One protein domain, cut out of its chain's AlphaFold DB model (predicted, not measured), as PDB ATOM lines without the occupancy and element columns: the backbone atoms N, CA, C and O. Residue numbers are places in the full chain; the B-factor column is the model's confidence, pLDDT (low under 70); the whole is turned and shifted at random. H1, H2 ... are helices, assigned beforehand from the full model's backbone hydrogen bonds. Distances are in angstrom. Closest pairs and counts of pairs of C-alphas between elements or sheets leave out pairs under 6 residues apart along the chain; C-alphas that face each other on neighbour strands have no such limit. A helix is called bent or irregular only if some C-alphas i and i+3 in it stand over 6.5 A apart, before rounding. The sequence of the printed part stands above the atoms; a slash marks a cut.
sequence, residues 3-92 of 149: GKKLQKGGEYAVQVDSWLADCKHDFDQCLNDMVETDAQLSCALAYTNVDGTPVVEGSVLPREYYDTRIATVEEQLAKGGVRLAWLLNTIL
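Overview. This is residues 3 to 92 of the 149 residues of an uncharacterized protein of Perkinsus olseni (UniProt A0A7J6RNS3). Two long helices, H3 and H4, run opposite ways as the long sides of a loose, open frame, with the short helix H2 bridging them toward one end and the long unnamed stretch of residues 46 to 62 linking them at the other. H4 runs on past H2, and the one-turn helix H1 lies near H4, away from H3. The printed part has 90 residues with four named helices, in the order H1, H2, H3, H4, and no named strand; its class is all helix. The whole is loose, with a radius of gyration of the C-alphas of 15.7 A, and spans 45 by 30 by 20 A.

Arrangement. H1, residues 3 to 6, is close to but not clearly touching H2, residues 16 to 25; the closest C-alphas, those of Leu 6 and Val 16, are 7.8 A apart. H3, residues 27 to 45, touches H2 only at the corner by their link, with residues 29 to 31 alone; the C-alphas of Cys 23 and Cys 30 are the closest, at 4.9 A. H2 and H3 run opposite ways at a steep tilt of 47 degrees. H4, residues 63 to 91, touches H2 with residues 79 to 83 alone, and the closest C-alphas, those of Trp 19 and Lys 79, are 6.8 A apart. H2 and H4 run the same way at a steep tilt of 48 degrees. H3 and H4 are close but not clearly touching, at a shallow tilt of 6 degrees, opposite ways; their closest C-alphas, those of Leu 45 and Arg 69, are 6.9 A apart. H1 and H4 are close but not clearly touching, with the C-alphas of Leu 6 and Ala 78 closest at 7.6 A. H1 and H3 are apart. In H3 every O i to N i+4 pair is within hydrogen-bond range; in H2 it is 3 of 6 and in H4 23 of 25, while H1 is too short for such a pair.

Along the chain. H1 begins at C-alpha 3 (45.080, 7.966, -51.262). H2 measures 15.1 A from first to last C-alpha and is irregular, with C-alphas 19 and 22 7.5 A apart. H3 begins at C-alpha 27 (21.535, 14.581, -53.413) and measures 26.5 A. H4, the longest helix, measures 41.0 A and ends at C-alpha 91 (27.039, 14.110, -64.187). It has a kink of 41 degrees near residue 70, and it is irregular, with C-alphas 68 and 71 7.1 A apart.

Size, cuts and confidence. The two C-alphas farthest apart, those of Asp 51 and Leu 92, are 46.0 A apart. The printed part, residues 3 to 92, has no cut. The link from H3 to H4, 17 residues, is long; that from H1 to H2 is short and that from H2 to H3 is tight. The mean pLDDT of the printed part is 92.9, and no printed residue is under 70.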
ATOM      1  N   GLY A   3      45.280   8.962 -50.201       86.50
ATOM      2  CA  GLY A   3      45.080   7.966 -51.262       86.50
ATOM      3  C   GLY A   3      45.354   6.519 -50.827       86.50
ATOM      4  O   GLY A   3      44.580   5.632 -51.161       86.50
ATOM      5  N   LYS A   4      46.388   6.264 -50.009       91.75
ATOM      6  CA  LYS A   4      46.652   4.916 -49.462       91.75
ATOM      7  C   LYS A   4      45.576   4.465 -48.473       91.75
ATOM      8  O   LYS A   4      45.275   3.282 -48.416       91.75
ATOM      9  N   LYS A   5      44.993   5.394 -47.706       91.19
ATOM     10  CA  LYS A   5      43.892   5.084 -46.780       91.19
ATOM     11  C   LYS A   5      42.606   4.706 -47.526       91.19
ATOM     12  O   LYS A   5      41.821   3.933 -46.995       91.19
ATOM     13  N   LEU A   6      42.418   5.210 -48.749       91.06
ATOM     14  CA  LEU A   6      41.268   4.912 -49.615       91.06
ATOM     15  C   LEU A   6      41.410   3.610 -50.427       91.06
ATOM     16  O   LEU A   6      40.408   3.052 -50.863       91.06
ATOM     17  N   GLN A   7      42.632   3.121 -50.655       88.19
ATOM     18  CA  GLN A   7      42.881   1.869 -51.384       88.19
ATOM     19  C   GLN A   7      42.385   0.640 -50.610       88.19
ATOM     20  O   GLN A   7      42.292   0.676 -49.389       88.19
ATOM     21  N   LYS A   8      42.126  -0.480 -51.302       85.06
ATOM     22  CA  LYS A   8      41.692  -1.751 -50.688       85.06
ATOM     23  C   LYS A   8      42.594  -2.144 -49.506       85.06
ATOM     24  O   LYS A   8      43.807  -2.246 -49.658       85.06
ATOM     25  N   GLY A   9      41.982  -2.393 -48.346       85.38
ATOM     26  CA  GLY A   9      42.689  -2.705 -47.095       85.38
ATOM     27  C   GLY A   9      43.195  -1.480 -46.320       85.38
ATOM     28  O   GLY A   9      43.727  -1.637 -45.226       85.38
ATOM     29  N   GLY A  10      43.020  -0.273 -46.862       87.94
ATOM     30  CA  GLY A  10      43.255   0.987 -46.169       87.94
ATOM     31  C   GLY A  10      42.145   1.324 -45.172       87.94
ATOM     32  O   GLY A  10      41.028   0.816 -45.253       87.94
ATOM     33  N   GLU A  11      42.470   2.214 -44.233       92.94
ATOM     34  CA  GLU A  11      41.601   2.648 -43.127       92.94
ATOM     35  C   GLU A  11      40.202   3.106 -43.578       92.94
ATOM     36  O   GLU A  11      39.203   2.758 -42.954       92.94
ATOM     37  N   TYR A  12      40.124   3.839 -44.691       94.75
ATOM     38  CA  TYR A  12      38.879   4.404 -45.215       94.75
ATOM     39  C   TYR A  12      38.199   3.516 -46.257       94.75
ATOM     40  O   TYR A  12      37.064   3.785 -46.640       94.75
ATOM     41  N   ALA A  13      38.849   2.443 -46.714       90.12
ATOM     42  CA  ALA A  13      38.372   1.631 -47.834       90.12
ATOM     43  C   ALA A  13      36.964   1.057 -47.610       90.12
ATOM     44  O   ALA A  13      36.175   0.968 -48.543       90.12
ATOM     45  N   VAL A  14      36.643   0.695 -46.366       91.31
ATOM     46  CA  VAL A  14      35.337   0.130 -45.979       91.31
ATOM     47  C   VAL A  14      34.276   1.192 -45.672       91.31
ATOM     48  O   VAL A  14      33.118   0.852 -45.460       91.31
ATOM     49  N   GLN A  15      34.660   2.469 -45.625       93.50
ATOM     50  CA  GLN A  15      33.781   3.587 -45.271       93.50
ATOM     51  C   GLN A  15      33.258   4.335 -46.506       93.50
ATOM     52  O   GLN A  15      32.267   5.051 -46.419       93.50
ATOM     53  N   VAL A  16      33.886   4.147 -47.672       91.81
ATOM     54  CA  VAL A  16      33.518   4.837 -48.921       91.81
ATOM     55  C   VAL A  16      32.037   4.661 -49.262       91.81
ATOM     56  O   VAL A  16      31.376   5.632 -49.629       91.81
ATOM     57  N   ASP A  17      31.498   3.449 -49.116       90.75
ATOM     58  CA  ASP A  17      30.094   3.187 -49.435       90.75
ATOM     59  C   ASP A  17      29.129   3.891 -48.479       90.75
ATOM     60  O   ASP A  17      28.119   4.428 -48.935       90.75
ATOM     61  N   SER A  18      29.444   3.950 -47.180       92.50
ATOM     62  CA  SER A  18      28.595   4.656 -46.216       92.50
ATOM     63  C   SER A  18      28.655   6.169 -46.412       92.50
ATOM     64  O   SER A  18      27.633   6.832 -46.286       92.50
ATOM     65  N   TRP A  19      29.800   6.723 -46.817       93.44
ATOM     66  CA  TRP A  19      29.934   8.154 -47.125       93.44
ATOM     67  C   TRP A  19      29.111   8.623 -48.331       93.44
ATOM     68  O   TRP A  19      28.905   9.829 -48.488       93.44
ATOM     69  N   LEU A  20      28.689   7.687 -49.186       92.69
ATOM     70  CA  LEU A  20      27.897   7.935 -50.391       92.69
ATOM     71  C   LEU A  20      26.447   7.448 -50.278       92.69
ATOM     72  O   LEU A  20      25.678   7.685 -51.210       92.69
ATOM     73  N   ALA A  21      26.082   6.736 -49.208       88.12
ATOM     74  CA  ALA A  21      24.789   6.064 -49.095       88.12
ATOM     75  C   ALA A  21      23.620   7.046 -49.263       88.12
ATOM     76  O   ALA A  21      22.764   6.827 -50.119       88.12
ATOM     77  N   ASP A  22      23.659   8.161 -48.535       81.81
ATOM     78  CA  ASP A  22      22.606   9.178 -48.576       81.81
ATOM     79  C   ASP A  22      22.612   9.932 -49.914       81.81
ATOM     80  O   ASP A  22      21.572  10.126 -50.538       81.81
ATOM     81  N   CYS A  23      23.801  10.245 -50.436       86.94
ATOM     82  CA  CYS A  23      23.971  11.007 -51.677       86.94
ATOM     83  C   CYS A  23      23.459  10.269 -52.920       86.94
ATOM     84  O   CYS A  23      23.030  10.904 -53.881       86.94
ATOM     85  N   LYS A  24      23.486   8.929 -52.912       85.94
ATOM     86  CA  LYS A  24      22.911   8.098 -53.981       85.94
ATOM     87  C   LYS A  24      21.379   8.072 -53.954       85.94
ATOM     88  O   LYS A  24      20.780   7.730 -54.971       85.94
ATOM     89  N   HIS A  25      20.762   8.373 -52.811       86.62
ATOM     90  CA  HIS A  25      19.310   8.371 -52.650       86.62
ATOM     91  C   HIS A  25      18.708   9.753 -52.915       86.62
ATOM     92  O   HIS A  25      17.811   9.876 -53.746       86.62
ATOM     93  N   ASP A  26      19.231  10.774 -52.236       89.81
ATOM     94  CA  ASP A  26      18.791  12.162 -52.334       89.81
ATOM     95  C   ASP A  26      20.010  13.086 -52.220       89.81
ATOM     96  O   ASP A  26      20.653  13.204 -51.172       89.81
ATOM     97  N   PHE A  27      20.359  13.724 -53.338       90.25
ATOM     98  CA  PHE A  27      21.535  14.581 -53.413       90.25
ATOM     99  C   PHE A  27      21.372  15.871 -52.604       90.25
ATOM    100  O   PHE A  27      22.328  16.298 -51.956       90.25
ATOM    101  N   ASP A  28      20.177  16.469 -52.603       91.00
ATOM    102  CA  ASP A  28      19.921  17.720 -51.888       91.00
ATOM    103  C   ASP A  28      19.954  17.481 -50.375       91.00
ATOM    104  O   ASP A  28      20.568  18.255 -49.636       91.00
ATOM    105  N   GLN A  29      19.367  16.374 -49.911       90.12
ATOM    106  CA  GLN A  29      19.462  15.977 -48.507       90.12
ATOM    107  C   GLN A  29      20.915  15.701 -48.102       90.12
ATOM    108  O   GLN A  29      21.385  16.261 -47.115       90.12
ATOM    109  N   CYS A  30      21.666  14.932 -48.900       92.50
ATOM    110  CA  CYS A  30      23.086  14.681 -48.634       92.50
ATOM    111  C   CYS A  30      23.902  15.982 -48.542       92.50
ATOM    112  O   CYS A  30      24.738  16.113 -47.648       92.50
ATOM    113  N   LEU A  31      23.675  16.959 -49.431       93.25
ATOM    114  CA  LEU A  31      24.339  18.264 -49.351       93.25
ATOM    115  C   LEU A  31      24.043  18.980 -48.028       93.25
ATOM    116  O   LEU A  31      24.970  19.489 -47.396       93.25
ATOM    117  N   ASN A  32      22.781  18.999 -47.599       94.06
ATOM    118  CA  ASN A  32      22.392  19.621 -46.334       94.06
ATOM    119  C   ASN A  32      23.026  18.907 -45.130       94.06
ATOM    120  O   ASN A  32      23.606  19.572 -44.271       94.06
ATOM    121  N   ASP A  33      23.016  17.572 -45.113       92.88
ATOM    122  CA  ASP A  33      23.598  16.770 -44.030       92.88
ATOM    123  C   ASP A  33      25.114  16.964 -43.918       92.88
ATOM    124  O   ASP A  33      25.665  17.029 -42.815       92.88
ATOM    125  N   MET A  34      25.807  17.092 -45.055       92.69
ATOM    126  CA  MET A  34      27.234  17.414 -45.074       92.69
ATOM    127  C   MET A  34      27.513  18.761 -44.419       92.69
ATOM    128  O   MET A  34      28.377  18.846 -43.548       92.69
ATOM    129  N   VAL A  35      26.777  19.798 -44.823       94.38
ATOM    130  CA  VAL A  35      26.943  21.148 -44.274       94.38
ATOM    131  C   VAL A  35      26.667  21.154 -42.773       94.38
ATOM    132  O   VAL A  35      27.440  21.736 -42.013       94.38
ATOM    133  N   GLU A  36      25.601  20.486 -42.331       95.00
ATOM    134  CA  GLU A  36      25.251  20.412 -40.915       95.00
ATOM    135  C   GLU A  36      26.317  19.667 -40.101       95.00
ATOM    136  O   GLU A  36      26.796  20.179 -39.084       95.00
ATOM    137  N   THR A  37      26.747  18.494 -40.567       93.56
ATOM    138  CA  THR A  37      27.746  17.678 -39.864       93.56
ATOM    139  C   THR A  37      29.099  18.389 -39.792       93.56
ATOM    140  O   THR A  37      29.742  18.390 -38.739       93.56
ATOM    141  N   ASP A  38      29.530  19.047 -40.871       94.50
ATOM    142  CA  ASP A  38      30.800  19.781 -40.899       94.50
ATOM    143  C   ASP A  38      30.756  21.043 -40.026       94.50
ATOM    144  O   ASP A  38      31.748  21.385 -39.370       94.50
ATOM    145  N   ALA A  39      29.601  21.710 -39.942       95.44
ATOM    146  CA  ALA A  39      29.397  22.815 -39.011       95.44
ATOM    147  C   ALA A  39      29.491  22.341 -37.551       95.44
ATOM    148  O   ALA A  39      30.213  22.944 -36.752       95.44
ATOM    149  N   GLN A  40      28.833  21.229 -37.204       95.62
ATOM    150  CA  GLN A  40      28.914  20.634 -35.866       95.62
ATOM    151  C   GLN A  40      30.350  20.219 -35.512       95.62
ATOM    152  O   GLN A  40      30.833  20.496 -34.412       95.62
ATOM    153  N   LEU A  41      31.067  19.619 -36.463       95.50
ATOM    154  CA  LEU A  41      32.463  19.223 -36.295       95.50
ATOM    155  C   LEU A  41      33.385  20.429 -36.083       95.50
ATOM    156  O   LEU A  41      34.284  20.389 -35.240       95.50
ATOM    157  N   SER A  42      33.133  21.525 -36.799       93.12
ATOM    158  CA  SER A  42      33.865  22.784 -36.630       93.12
ATOM    159  C   SER A  42      33.654  23.370 -35.231       93.12
ATOM    160  O   SER A  42      34.620  23.772 -34.582       93.12
ATOM    161  N   CYS A  43      32.422  23.345 -34.717       92.00
ATOM    162  CA  CYS A  43      32.127  23.735 -33.336       92.00
ATOM    163  C   CYS A  43      32.858  22.862 -32.310       92.00
ATOM    164  O   CYS A  43      33.343  23.379 -31.305       92.00
ATOM    165  N   ALA A  44      32.964  21.558 -32.565       91.81
ATOM    166  CA  ALA A  44      33.612  20.628 -31.650       91.81
ATOM    167  C   ALA A  44      35.144  20.759 -31.631       91.81
ATOM    168  O   ALA A  44      35.753  20.562 -30.581       91.81
ATOM    169  N   LEU A  45      35.769  21.056 -32.778       94.75
ATOM    170  CA  LEU A  45      37.217  20.888 -32.946       94.75
ATOM    171  C   LEU A  45      37.975  22.123 -33.427       94.75
ATOM    172  O   LEU A  45      39.155  22.250 -33.092       94.75
ATOM    173  N   ALA A  46      37.350  22.979 -34.241       95.19
ATOM    174  CA  ALA A  46      38.031  24.081 -34.922       95.19
ATOM    175  C   ALA A  46      38.011  25.386 -34.113       95.19
ATOM    176  O   ALA A  46      38.962  26.161 -34.160       95.19
ATOM    177  N   TYR A  47      36.935  25.633 -33.363       94.56
ATOM    178  CA  TYR A  47      36.769  26.865 -32.580       94.56
ATOM    179  C   TYR A  47      37.187  26.728 -31.111       94.56
ATOM    180  O   TYR A  47      37.023  27.663 -30.326       94.56
ATOM    181  N   THR A  48      37.742  25.580 -30.731       94.50
ATOM    182  CA  THR A  48      38.151  25.265 -29.361       94.50
ATOM    183  C   THR A  48      39.567  24.697 -29.335       94.50
ATOM    184  O   THR A  48      39.949  23.858 -30.155       94.50
ATOM    185  N   ASN A  49      40.364  25.148 -28.370       93.19
ATOM    186  CA  ASN A  49      41.656  24.567 -28.040       93.19
ATOM    187  C   ASN A  49      41.480  23.140 -27.494       93.19
ATOM    188  O   ASN A  49      40.371  22.654 -27.262       93.19
ATOM    189  N   VAL A  50      42.593  22.437 -27.282       92.00
ATOM    190  CA  VAL A  50      42.575  21.055 -26.767       92.00
ATOM    191  C   VAL A  50      41.979  20.974 -25.356       92.00
ATOM    192  O   VAL A  50      41.312  19.997 -25.032       92.00
ATOM    193  N   ASP A  51      42.139  22.026 -24.555       91.81
ATOM    194  CA  ASP A  51      41.575  22.159 -23.206       91.81
ATOM    195  C   ASP A  51      40.104  22.627 -23.181       91.81
ATOM    196  O   ASP A  51      39.530  22.817 -22.108       91.81
ATOM    197  N   GLY A  52      39.483  22.818 -24.350       90.75
ATOM    198  CA  GLY A  52      38.101  23.273 -24.487       90.75
ATOM    199  C   GLY A  52      37.910  24.789 -24.395       90.75
ATOM    200  O   GLY A  52      36.784  25.263 -24.538       90.75
ATOM    201  N   THR A  53      38.974  25.572 -24.194       93.12
ATOM    202  CA  THR A  53      38.876  27.038 -24.246       93.12
ATOM    203  C   THR A  53      38.658  27.526 -25.684       93.12
ATOM    204  O   THR A  53      39.117  26.875 -26.621       93.12
ATOM    205  N   PRO A  54      37.982  28.665 -25.914       95.62
ATOM    206  CA  PRO A  54      37.780  29.180 -27.267       95.62
ATOM    207  C   PRO A  54      39.094  29.560 -27.964       95.62
ATOM    208  O   PRO A  54      39.979  30.164 -27.354       95.62
ATOM    209  N   VAL A  55      39.192  29.274 -29.262       95.50
ATOM    210  CA  VAL A  55      40.217  29.860 -30.139       95.50
ATOM    211  C   VAL A  55      39.775  31.276 -30.502       95.50
ATOM    212  O   VAL A  55      38.675  31.471 -31.019       95.50
ATOM    213  N   VAL A  56      40.621  32.270 -30.235       95.56
ATOM    214  CA  VAL A  56      40.334  33.689 -30.496       95.56
ATOM    215  C   VAL A  56      41.447  34.330 -31.324       95.56
ATOM    216  O   VAL A  56      42.502  33.737 -31.558       95.56
ATOM    217  N   GLU A  57      41.223  35.553 -31.799       96.44
ATOM    218  CA  GLU A  57      42.249  36.308 -32.516       96.44
ATOM    219  C   GLU A  57      43.517  36.463 -31.661       96.44
ATOM    220  O   GLU A  57      43.459  36.807 -30.480       96.44
ATOM    221  N   GLY A  58      44.675  36.177 -32.259       95.12
ATOM    222  CA  GLY A  58      45.965  36.193 -31.566       95.12
ATOM    223  C   GLY A  58      46.302  34.914 -30.791       95.12
ATOM    224  O   GLY A  58      47.410  34.816 -30.265       95.12
ATOM    225  N   SER A  59      45.410  33.914 -30.742       93.25
ATOM    226  CA  SER A  59      45.738  32.595 -30.191       93.25
ATOM    227  C   SER A  59      46.876  31.934 -30.978       93.25
ATOM    228  O   SER A  59      46.842  31.842 -32.205       93.25
ATOM    229  N   VAL A  60      47.875  31.417 -30.262       94.44
ATOM    230  CA  VAL A  60      48.900  30.540 -30.838       94.44
ATOM    231  C   VAL A  60      48.387  29.109 -30.771       94.44
ATOM    232  O   VAL A  60      48.115  28.612 -29.683       94.44
ATOM    233  N   LEU A  61      48.285  28.439 -31.920       96.25
ATOM    234  CA  LEU A  61      47.866  27.039 -31.990       96.25
ATOM    235  C   LEU A  61      49.090  26.125 -31.812       96.25
ATOM    236  O   LEU A  61      49.956  26.089 -32.692       96.25
ATOM    237  N   PRO A  62      49.212  25.406 -30.680       94.88
ATOM    238  CA  PRO A  62      50.363  24.552 -30.429       94.88
ATOM    239  C   PRO A  62      50.314  23.283 -31.285       94.88
ATOM    240  O   PRO A  62      49.285  22.918 -31.851       94.88
ATOM    241  N   ARG A  63      51.428  22.545 -31.322       96.69
ATOM    242  CA  ARG A  63      51.505  21.244 -32.008       96.69
ATOM    243  C   ARG A  63      50.415  20.263 -31.558       96.69
ATOM    244  O   ARG A  63      49.869  19.559 -32.393       96.69
ATOM    245  N   GLU A  64      50.038  20.282 -30.285       96.00
ATOM    246  CA  GLU A  64      48.966  19.433 -29.751       96.00
ATOM    247  C   GLU A  64      47.602  19.700 -30.415       96.00
ATOM    248  O   GLU A  64      46.840  18.771 -30.691       96.00
ATOM    249  N   TYR A  65      47.308  20.963 -30.748       96.56
ATOM    250  CA  TYR A  65      46.117  21.308 -31.521       96.56
ATOM    251  C   TYR A  65      46.162  20.638 -32.899       96.56
ATOM    252  O   TYR A  65      45.185  20.047 -33.340       96.56
ATOM    253  N   TYR A  66      47.311  20.663 -33.574       96.75
ATOM    254  CA  TYR A  66      47.466  19.970 -34.852       96.75
ATOM    255  C   TYR A  66      47.306  18.448 -34.707       96.75
ATOM    256  O   TYR A  66      46.498  17.850 -35.417       96.75
ATOM    257  N   ASP A  67      48.030  17.830 -33.772       97.38
ATOM    258  CA  ASP A  67      48.093  16.370 -33.623       97.38
ATOM    259  C   ASP A  67      46.715  15.758 -33.311       97.38
ATOM    260  O   ASP A  67      46.409  14.647 -33.740       97.38
ATOM    261  N   THR A  68      45.847  16.502 -32.621       96.19
ATOM    262  CA  THR A  68      44.491  16.054 -32.270       96.19
ATOM    263  C   THR A  68      43.449  16.285 -33.370       96.19
ATOM    264  O   THR A  68      42.410  15.632 -33.356       96.19
ATOM    265  N   ARG A  69      43.691  17.198 -34.322       96.62
ATOM    266  CA  ARG A  69      42.727  17.563 -35.383       96.62
ATOM    267  C   ARG A  69      43.099  17.008 -36.758       96.62
ATOM    268  O   ARG A  69      42.228  16.881 -37.618       96.62
ATOM    269  N   ILE A  70      44.367  16.666 -36.988       96.31
ATOM    270  CA  ILE A  70      44.849  16.261 -38.315       96.31
ATOM    271  C   ILE A  70      44.121  15.031 -38.865       96.31
ATOM    272  O   ILE A  70      43.789  15.014 -40.046       96.31
ATOM    273  N   ALA A  71      43.797  14.043 -38.025       95.25
ATOM    274  CA  ALA A  71      43.057  12.856 -38.457       95.25
ATOM    275  C   ALA A  71      41.664  13.218 -39.003       95.25
ATOM    276  O   ALA A  71      41.257  12.719 -40.050       95.25
ATOM    277  N   THR A  72      40.973  14.148 -38.342       96.25
ATOM    278  CA  THR A  72      39.682  14.673 -38.792       96.25
ATOM    279  C   THR A  72      39.806  15.426 -40.113       96.25
ATOM    280  O   THR A  72      38.992  15.229 -41.013       96.25
ATOM    281  N   VAL A  73      40.837  16.265 -40.261       96.69
ATOM    282  CA  VAL A  73      41.098  16.982 -41.520       96.69
ATOM    283  C   VAL A  73      41.367  15.997 -42.660       96.69
ATOM    284  O   VAL A  73      40.821  16.159 -43.749       96.69
ATOM    285  N   GLU A  74      42.169  14.956 -42.424       96.44
ATOM    286  CA  GLU A  74      42.442  13.919 -43.424       96.44
ATOM    287  C   GLU A  74      41.179  13.158 -43.845       96.44
ATOM    288  O   GLU A  74      40.993  12.908 -45.038       96.44
ATOM    289  N   GLU A  75      40.304  12.816 -42.897       95.75
ATOM    290  CA  GLU A  75      39.036  12.145 -43.188       95.75
ATOM    291  C   GLU A  75      38.098  13.047 -44.000       95.75
ATOM    292  O   GLU A  75      37.521  12.598 -44.990       95.75
ATOM    293  N   GLN A  76      37.982  14.329 -43.645       96.25
ATOM    294  CA  GLN A  76      37.124  15.264 -44.377       96.25
ATOM    295  C   GLN A  76      37.630  15.534 -45.798       96.25
ATOM    296  O   GLN A  76      36.845  15.561 -46.748       96.25
ATOM    297  N   LEU A  77      38.949  15.627 -45.983       96.31
ATOM    298  CA  LEU A  77      39.555  15.678 -47.315       96.31
ATOM    299  C   LEU A  77      39.268  14.403 -48.122       96.31
ATOM    300  O   LEU A  77      38.979  14.483 -49.319       96.31
ATOM    301  N   ALA A  78      39.315  13.229 -47.483       96.69
ATOM    302  CA  ALA A  78      38.976  11.962 -48.125       96.69
ATOM    303  C   ALA A  78      37.502  11.923 -48.563       96.69
ATOM    304  O   ALA A  78      37.221  11.614 -49.723       96.69
ATOM    305  N   LYS A  79      36.573  12.300 -47.673       95.38
ATOM    306  CA  LYS A  79      35.133  12.401 -47.957       95.38
ATOM    307  C   LYS A  79      34.855  13.347 -49.121       95.38
ATOM    308  O   LYS A  79      34.141  12.970 -50.049       95.38
ATOM    309  N   GLY A  80      35.453  14.539 -49.112       94.12
ATOM    310  CA  GLY A  80      35.313  15.520 -50.190       94.12
ATOM    311  C   GLY A  80      35.780  14.977 -51.544       94.12
ATOM    312  O   GLY A  80      35.055  15.080 -52.532       94.12
ATOM    313  N   GLY A  81      36.948  14.326 -51.586       94.75
ATOM    314  CA  GLY A  81      37.465  13.697 -52.805       94.75
ATOM    315  C   GLY A  81      36.568  12.573 -53.336       94.75
ATOM    316  O   GLY A  81      36.265  12.542 -54.527       94.75
ATOM    317  N   VAL A  82      36.099  11.683 -52.453       94.69
ATOM    318  CA  VAL A  82      35.180  10.583 -52.798       94.69
ATOM    319  C   VAL A  82      33.867  11.114 -53.374       94.69
ATOM    320  O   VAL A  82      33.426  10.657 -54.430       94.69
ATOM    321  N   ARG A  83      33.253  12.100 -52.713       94.44
ATOM    322  CA  ARG A  83      31.964  12.677 -53.124       94.44
ATOM    323  C   ARG A  83      32.073  13.471 -54.419       94.44
ATOM    324  O   ARG A  83      31.212  13.328 -55.282       94.44
ATOM    325  N   LEU A  84      33.147  14.242 -54.597       94.44
ATOM    326  CA  LEU A  84      33.408  14.948 -55.851       94.44
ATOM    327  C   LEU A  84      33.596  13.967 -57.011       94.44
ATOM    328  O   LEU A  84      32.974  14.138 -58.054       94.44
ATOM    329  N   ALA A  85      34.414  12.924 -56.835       92.88
ATOM    330  CA  ALA A  85      34.617  11.911 -57.867       92.88
ATOM    331  C   ALA A  85      33.305  11.195 -58.226       92.88
ATOM    332  O   ALA A  85      32.998  11.021 -59.403       92.88
ATOM    333  N   TRP A  86      32.497  10.833 -57.224       91.44
ATOM    334  CA  TRP A  86      31.173  10.249 -57.440       91.44
ATOM    335  C   TRP A  86      30.236  11.188 -58.214       91.44
ATOM    336  O   TRP A  86      29.591  10.751 -59.169       91.44
ATOM    337  N   LEU A  87      30.199  12.476 -57.857       91.25
ATOM    338  CA  LEU A  87      29.384  13.472 -58.550       91.25
ATOM    339  C   LEU A  87      29.827  13.618 -60.007       91.25
ATOM    340  O   LEU A  87      28.994  13.541 -60.904       91.25
ATOM    341  N   LEU A  88      31.131  13.775 -60.252       92.19
ATOM    342  CA  LEU A  88      31.688  13.892 -61.599       92.19
ATOM    343  C   LEU A  88      31.351  12.667 -62.451       92.19
ATOM    344  O   LEU A  88      30.890  12.832 -63.573       92.19
ATOM    345  N   ASN A  89      31.489  11.458 -61.907       89.50
ATOM    346  CA  ASN A  89      31.122  10.223 -62.609       89.50
ATOM    347  C   ASN A  89      29.612  10.097 -62.866       89.50
ATOM    348  O   ASN A  89      29.205   9.374 -63.770       89.50
ATOM    349  N   THR A  90      28.786  10.772 -62.064       87.06
ATOM    350  CA  THR A  90      27.329  10.799 -62.234       87.06
ATOM    351  C   THR A  90      26.903  11.802 -63.309       87.06
ATOM    352  O   THR A  90      26.031  11.494 -64.118       87.06
ATOM    353  N   ILE A  91      27.491  13.005 -63.320       89.75
ATOM    354  CA  ILE A  91      27.039  14.110 -64.187       89.75
ATOM    355  C   ILE A  91      27.773  14.173 -65.521       89.75
ATOM    356  O   ILE A  91      27.225  14.669 -66.505       89.75
ATOM    357  N   LEU A  92      29.022  13.715 -65.559       91.25
ATOM    358  CA  LEU A  92      29.763  13.607 -66.797       91.25
ATOM    359  C   LEU A  92      29.386  12.251 -67.384       91.25
ATOM    360  O   LEU A  92      29.733  11.229 -66.789       91.25
TER     361      LEU A  92